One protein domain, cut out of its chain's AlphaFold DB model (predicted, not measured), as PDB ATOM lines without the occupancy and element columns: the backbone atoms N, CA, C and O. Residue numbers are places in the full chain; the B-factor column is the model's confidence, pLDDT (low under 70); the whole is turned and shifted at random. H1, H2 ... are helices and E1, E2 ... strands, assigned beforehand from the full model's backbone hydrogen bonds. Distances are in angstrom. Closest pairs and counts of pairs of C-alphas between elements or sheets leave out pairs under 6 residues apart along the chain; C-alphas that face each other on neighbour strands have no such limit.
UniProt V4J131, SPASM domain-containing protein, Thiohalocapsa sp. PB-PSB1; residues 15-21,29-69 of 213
ATOM      1  N   ASN A  15       6.664 -23.448 -42.122       97.19
ATOM      2  CA  ASN A  15       5.216 -23.444 -41.931       97.19
ATOM      3  C   ASN A  15       4.777 -24.479 -40.887       97.19
ATOM      4  O   ASN A  15       3.857 -24.212 -40.122       97.19
ATOM      5  N   LEU A  16       5.411 -25.654 -40.840       96.56
ATOM      6  CA  LEU A  16       5.119 -26.661 -39.816       96.56
ATOM      7  C   LEU A  16       5.570 -26.209 -38.425       96.56
ATOM      8  O   LEU A  16       4.853 -26.469 -37.461       96.56
ATOM      9  N   ASP A  17       6.706 -25.515 -38.332       97.88
ATOM     10  CA  ASP A  17       7.170 -24.902 -37.083       97.88
ATOM     11  C   ASP A  17       6.179 -23.818 -36.618       97.88
ATOM     12  O   ASP A  17       5.715 -23.857 -35.483       97.88
ATOM     13  N   ALA A  18       5.712 -22.950 -37.523       97.19
ATOM     14  CA  ALA A  18       4.683 -21.958 -37.203       97.19
ATOM     15  C   ALA A  18       3.366 -22.604 -36.728       97.19
ATOM     16  O   ALA A  18       2.794 -22.174 -35.732       97.19
ATOM     17  N   VAL A  19       2.902 -23.670 -37.398       95.88
ATOM     18  CA  VAL A  19       1.713 -24.427 -36.964       95.88
ATOM     19  C   VAL A  19       1.922 -25.041 -35.580       95.88
ATOM     20  O   VAL A  19       0.979 -25.079 -34.794       95.88
ATOM     21  N   TYR A  20       3.128 -25.527 -35.275       96.75
ATOM     22  CA  TYR A  20       3.459 -26.072 -33.961       96.75
ATOM     23  C   TYR A  20       3.362 -24.992 -32.878       96.75
ATOM     24  O   TYR A  20       2.717 -25.218 -31.853       96.75
ATOM     25  N   ASP A  21       3.953 -23.823 -33.121       97.12
ATOM     26  CA  ASP A  21       4.003 -22.718 -32.161       97.12
ATOM     27  C   ASP A  21       2.616 -22.118 -31.895       97.12
ATOM     28  O   ASP A  21       2.313 -21.717 -30.772       97.12
ATOM     29  N   ARG A  29     -10.325 -28.216 -34.367       87.94
ATOM     30  CA  ARG A  29      -9.422 -29.351 -34.580       87.94
ATOM     31  C   ARG A  29      -8.679 -29.206 -35.905       87.94
ATOM     32  O   ARG A  29      -9.274 -29.338 -36.973       87.94
ATOM     33  N   VAL A  30      -7.362 -29.058 -35.826       90.50
ATOM     34  CA  VAL A  30      -6.474 -29.118 -36.991       90.50
ATOM     35  C   VAL A  30      -6.112 -30.567 -37.315       90.50
ATOM     36  O   VAL A  30      -5.858 -31.387 -36.430       90.50
ATOM     37  N   GLN A  31      -6.090 -30.886 -38.608       94.12
ATOM     38  CA  GLN A  31      -5.658 -32.178 -39.132       94.12
ATOM     39  C   GLN A  31      -4.665 -31.970 -40.269       94.12
ATOM     40  O   GLN A  31      -4.864 -31.107 -41.124       94.12
ATOM     41  N   LEU A  32      -3.632 -32.805 -40.319       92.88
ATOM     42  CA  LEU A  32      -2.654 -32.817 -41.395       92.88
ATOM     43  C   LEU A  32      -2.911 -34.016 -42.309       92.88
ATOM     44  O   LEU A  32      -2.849 -35.165 -41.876       92.88
ATOM     45  N   HIS A  33      -3.171 -33.754 -43.586       92.06
ATOM     46  CA  HIS A  33      -3.337 -34.790 -44.605       92.06
ATOM     47  C   HIS A  33      -2.120 -34.784 -45.521       92.06
ATOM     48  O   HIS A  33      -1.886 -33.817 -46.244       92.06
ATOM     49  N   TRP A  34      -1.343 -35.862 -45.492       87.69
ATOM     50  CA  TRP A  34      -0.101 -35.981 -46.241       87.69
ATOM     51  C   TRP A  34      -0.209 -37.078 -47.297       87.69
ATOM     52  O   TRP A  34      -0.440 -38.250 -47.005       87.69
ATOM     53  N   ARG A  35      -0.028 -36.684 -48.555       87.31
ATOM     54  CA  ARG A  35       0.155 -37.602 -49.676       87.31
ATOM     55  C   ARG A  35       1.595 -38.095 -49.730       87.31
ATOM     56  O   ARG A  35       2.519 -37.285 -49.788       87.31
ATOM     57  N   VAL A  36       1.772 -39.409 -49.706       86.38
ATOM     58  CA  VAL A  36       3.090 -40.054 -49.709       86.38
ATOM     59  C   VAL A  36       3.129 -41.147 -50.761       86.38
ATOM     60  O   VAL A  36       2.078 -41.623 -51.194       86.38
ATOM     61  N   GLN A  37       4.335 -41.509 -51.188       85.12
ATOM     62  CA  GLN A  37       4.515 -42.659 -52.066       85.12
ATOM     63  C   GLN A  37       4.078 -43.937 -51.336       85.12
ATOM     64  O   GLN A  37       4.124 -44.004 -50.101       85.12
ATOM     65  N   SER A  38       3.592 -44.920 -52.086       81.00
ATOM     66  CA  SER A  38       3.009 -46.150 -51.542       81.00
ATOM     67  C   SER A  38       4.014 -46.988 -50.749       81.00
ATOM     68  O   SER A  38       3.665 -47.546 -49.705       81.00
ATOM     69  N   ASP A  39       5.266 -47.000 -51.194       79.88
ATOM     70  CA  ASP A  39       6.402 -47.709 -50.605       79.88
ATOM     71  C   ASP A  39       7.032 -46.978 -49.406       79.88
ATOM     72  O   ASP A  39       7.734 -47.587 -48.596       79.88
ATOM     73  N   VAL A  40       6.741 -45.686 -49.224       79.94
ATOM     74  CA  VAL A  40       7.337 -44.884 -48.152       79.94
ATOM     75  C   VAL A  40       6.680 -45.170 -46.802       79.94
ATOM     76  O   VAL A  40       5.502 -44.879 -46.540       79.94
ATOM     77  N   ARG A  41       7.501 -45.653 -45.870       81.75
ATOM     78  CA  ARG A  41       7.187 -45.736 -44.442       81.75
ATOM     79  C   ARG A  41       7.683 -44.474 -43.744       81.75
ATOM     80  O   ARG A  41       8.818 -44.378 -43.306       81.75
ATOM     81  N   VAL A  42       6.806 -43.474 -43.671       77.69
ATOM     82  CA  VAL A  42       7.156 -42.098 -43.265       77.69
ATOM     83  C   VAL A  42       7.923 -42.027 -41.943       77.69
ATOM     84  O   VAL A  42       8.831 -41.214 -41.818       77.69
ATOM     85  N   PHE A  43       7.578 -42.862 -40.962       78.25
ATOM     86  CA  PHE A  43       8.206 -42.818 -39.640       78.25
ATOM     87  C   PHE A  43       9.486 -43.649 -39.509       78.25
ATOM     88  O   PHE A  43      10.134 -43.539 -38.469       78.25
ATOM     89  N   ASP A  44       9.889 -44.372 -40.556       83.69
ATOM     90  CA  ASP A  44      11.128 -45.164 -40.590       83.69
ATOM     91  C   ASP A  44      12.356 -44.291 -40.929       83.69
ATOM     92  O   ASP A  44      13.477 -44.784 -40.977       83.69
ATOM     93  N   HIS A  45      12.148 -42.981 -41.116       80.06
ATOM     94  CA  HIS A  45      13.174 -41.978 -41.418       80.06
ATOM     95  C   HIS A  45      13.284 -40.931 -40.297       80.06
ATOM     96  O   HIS A  45      12.864 -39.777 -40.477       80.06
ATOM     97  N   PRO A  46      13.756 -41.305 -39.091       77.44
ATOM     98  CA  PRO A  46      13.851 -40.388 -37.955       77.44
ATOM     99  C   PRO A  46      14.799 -39.206 -38.189       77.44
ATOM    100  O   PRO A  46      14.612 -38.168 -37.563       77.44
ATOM    101  N   GLU A  47      15.756 -39.334 -39.105       85.19
ATOM    102  CA  GLU A  47      16.708 -38.300 -39.512       85.19
ATOM    103  C   GLU A  47      16.078 -37.171 -40.343       85.19
ATOM    104  O   GLU A  47      16.666 -36.103 -40.517       85.19
ATOM    105  N   SER A  48      14.872 -37.381 -40.878       89.81
ATOM    106  CA  SER A  48      14.212 -36.394 -41.727       89.81
ATOM    107  C   SER A  48      13.627 -35.245 -40.905       89.81
ATOM    108  O   SER A  48      12.676 -35.421 -40.143       89.81
ATOM    109  N   ALA A  49      14.121 -34.029 -41.153       92.88
ATOM    110  CA  ALA A  49      13.624 -32.796 -40.533       92.88
ATOM    111  C   ALA A  49      12.106 -32.584 -40.703       92.88
ATOM    112  O   ALA A  49      11.464 -31.979 -39.841       92.88
ATOM    113  N   LEU A  50      11.532 -33.075 -41.809       91.88
ATOM    114  CA  LEU A  50      10.090 -33.053 -42.058       91.88
ATOM    115  C   LEU A  50       9.351 -34.065 -41.174       91.88
ATOM    116  O   LEU A  50       8.334 -33.730 -40.569       91.88
ATOM    117  N   VAL A  51       9.863 -35.295 -41.095       91.69
ATOM    118  CA  VAL A  51       9.265 -36.366 -40.283       91.69
ATOM    119  C   VAL A  51       9.303 -35.998 -38.806       91.69
ATOM    120  O   VAL A  51       8.305 -36.198 -38.119       91.69
ATOM    121  N   ASP A  52      10.403 -35.407 -38.337       93.12
ATOM    122  CA  ASP A  52      10.531 -34.909 -36.968       93.12
ATOM    123  C   ASP A  52       9.425 -33.898 -36.616       93.12
ATOM    124  O   ASP A  52       8.673 -34.099 -35.662       93.12
ATOM    125  N   ARG A  53       9.228 -32.870 -37.448       94.56
ATOM    126  CA  ARG A  53       8.182 -31.853 -37.236       94.56
ATOM    127  C   ARG A  53       6.778 -32.442 -37.241       94.56
ATOM    128  O   ARG A  53       5.976 -32.144 -36.359       94.56
ATOM    129  N   VAL A  54       6.479 -33.322 -38.196       93.50
ATOM    130  CA  VAL A  54       5.178 -34.007 -38.257       93.50
ATOM    131  C   VAL A  54       4.962 -34.896 -37.028       93.50
ATOM    132  O   VAL A  54       3.861 -34.928 -36.472       93.50
ATOM    133  N   ARG A  55       6.007 -35.588 -36.560       92.81
ATOM    134  CA  ARG A  55       5.969 -36.401 -35.338       92.81
ATOM    135  C   ARG A  55       5.694 -35.531 -34.111       92.81
ATOM    136  O   ARG A  55       4.815 -35.886 -33.331       92.81
ATOM    137  N   ARG A  56       6.370 -34.386 -33.978       94.62
ATOM    138  CA  ARG A  56       6.154 -33.416 -32.892       94.62
ATOM    139  C   ARG A  56       4.728 -32.870 -32.885       94.62
ATOM    140  O   ARG A  56       4.070 -32.933 -31.851       94.62
ATOM    141  N   LEU A  57       4.200 -32.438 -34.031       94.88
ATOM    142  CA  LEU A  57       2.801 -31.997 -34.156       94.88
ATOM    143  C   LEU A  57       1.813 -33.079 -33.690       94.88
ATOM    144  O   LEU A  57       0.883 -32.797 -32.936       94.88
ATOM    145  N   LYS A  58       2.042 -34.335 -34.088       94.06
ATOM    146  CA  LYS A  58       1.193 -35.460 -33.680       94.06
ATOM    147  C   LYS A  58       1.294 -35.762 -32.184       94.06
ATOM    148  O   LYS A  58       0.272 -35.909 -31.523       94.06
ATOM    149  N   GLN A  59       2.511 -35.910 -31.666       94.19
ATOM    150  CA  GLN A  59       2.758 -36.422 -30.314       94.19
ATOM    151  C   GLN A  59       2.606 -35.352 -29.233       94.19
ATOM    152  O   GLN A  59       2.113 -35.654 -28.154       94.19
ATOM    153  N   GLN A  60       3.022 -34.117 -29.514       95.38
ATOM    154  CA  GLN A  60       3.073 -33.036 -28.524       95.38
ATOM    155  C   GLN A  60       1.863 -32.106 -28.622       95.38
ATOM    156  O   GLN A  60       1.442 -31.559 -27.608       95.38
ATOM    157  N   LYS A  61       1.285 -31.927 -29.819       94.56
ATOM    158  CA  LYS A  61       0.113 -31.056 -30.034       94.56
ATOM    159  C   LYS A  61      -1.186 -31.819 -30.305       94.56
ATOM    160  O   LYS A  61      -2.226 -31.201 -30.494       94.56
ATOM    161  N   GLY A  62      -1.147 -33.153 -30.349       93.38
ATOM    162  CA  GLY A  62      -2.335 -33.982 -30.582       93.38
ATOM    163  C   GLY A  62      -2.971 -33.806 -31.967       93.38
ATOM    164  O   GLY A  62      -4.118 -34.206 -32.170       93.38
ATOM    165  N   ILE A  63      -2.255 -33.216 -32.932       94.88
ATOM    166  CA  ILE A  63      -2.772 -33.001 -34.288       94.88
ATOM    167  C   ILE A  63      -2.870 -34.348 -35.004       94.88
ATOM    168  O   ILE A  63      -1.892 -35.091 -35.125       94.88
ATOM    169  N   ALA A  64      -4.059 -34.670 -35.514       93.69
ATOM    170  CA  ALA A  64      -4.263 -35.901 -36.265       93.69
ATOM    171  C   ALA A  64      -3.540 -35.823 -37.617       93.69
ATOM    172  O   ALA A  64      -3.726 -34.871 -38.375       93.69
ATOM    173  N   VAL A  65      -2.742 -36.847 -37.926       91.94
ATOM    174  CA  VAL A  65      -1.996 -36.955 -39.186       91.94
ATOM    175  C   VAL A  65      -2.506 -38.155 -39.974       91.94
ATOM    176  O   VAL A  65      -2.497 -39.280 -39.470       91.94
ATOM    177  N   PHE A  66      -2.914 -37.914 -41.216       91.12
ATOM    178  CA  PHE A  66      -3.430 -38.915 -42.141       91.12
ATOM    179  C   PHE A  66      -2.498 -39.065 -43.334       91.12
ATOM    180  O   PHE A  66      -2.048 -38.072 -43.905       91.12
ATOM    181  N   PHE A  67      -2.252 -40.308 -43.739       87.31
ATOM    182  CA  PHE A  67      -1.431 -40.623 -44.902       87.31
ATOM    183  C   PHE A  67      -2.309 -41.140 -46.032       87.31
ATOM    184  O   PHE A  67      -2.950 -42.184 -45.910       87.31
ATOM    185  N   ALA A  68      -2.328 -40.409 -47.141       86.62
ATOM    186  CA  ALA A  68      -2.988 -40.826 -48.364       86.62
ATOM    187  C   ALA A  68      -1.949 -41.450 -49.300       86.62
ATOM    188  O   ALA A  68      -1.093 -40.750 -49.840       86.62
ATOM    189  N   ARG A  69      -2.030 -42.773 -49.464       84.75
ATOM    190  CA  ARG A  69      -1.163 -43.552 -50.366       84.75
ATOM    191  C   ARG A  69      -1.815 -43.870 -51.704       84.75
ATOM    192  O   ARG A  69      -1.122 -44.040 -52.696       84.75
TER     193      ARG A  69
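This is residues 15 to 21 and 29 to 69 of the 213 residues of the protein "SPASM domain-containing protein" of Thiohalocapsa sp. PB-PSB1 (UniProt V4J131). Two helices side by side, H1 and H2, make one side of this small domain, and a ribbon of two parallel strands, E1 and E2, makes the other. The long link of residues 36 to 48 bows round from the end of E1 to the beginning of H2. The printed part has 48 residues, with H1, E1, H2 and E2 in that order along it, and its class is mixed, helices and strands. It is compact, with a radius of gyration of the C-alphas of 10.6 A, and spans 31 by 23 by 18 A.

Start at H1, residues 15 to 21, which touches H2, residues 49 to 61; their closest C-alphas, those of Tyr 20 and Leu 57, are 6.0 A apart. The two run the same way at a shallow tilt of 31 degrees. In both helices every O i to N i+4 pair is within hydrogen-bond range. Next look at E1, residues 31 to 35, and its parallel neighbour E2, residues 64 to 68, with 21 degrees between their directions. N 32 and O 64 are within hydrogen-bond range at 2.8 A, as are N 68 and O 34 at 2.9 A. E1, H2 and E2 form a strand-helix-strand unit, two parallel neighbour strands with a helix between them along the chain, and its crossover is right-handed. H2 and E1 are near each other, with 6 pairs of C-alphas within 10 A. The closest C-alphas of H2 and E2, those of Lys 58 and Ala 64, are 6.1 A apart. H1 and E2 are apart.

Find C-alpha 15 at (5.216, -23.444, -41.931), where H1 begins; it runs 9.9 A to residue 21. E1 runs 13.2 A from residue 31 to 35. From C-alpha 49 at (13.624, -32.796, -40.533), H2 runs 17.2 A to residue 61. E2 runs 13.1 A from residue 64 and ends at C-alpha 68, (-2.988, -40.826, -48.364).

The two C-alphas farthest apart, those of Asp 21 and Asp 39, are 31.2 A apart. Residues 22 to 28 are cut out, and C-alphas 21 and 29 are 15.2 A apart across the cut. The link from E1 to H2 is long, and that from H2 to E2 is tight. No printed residue has a pLDDT under 70.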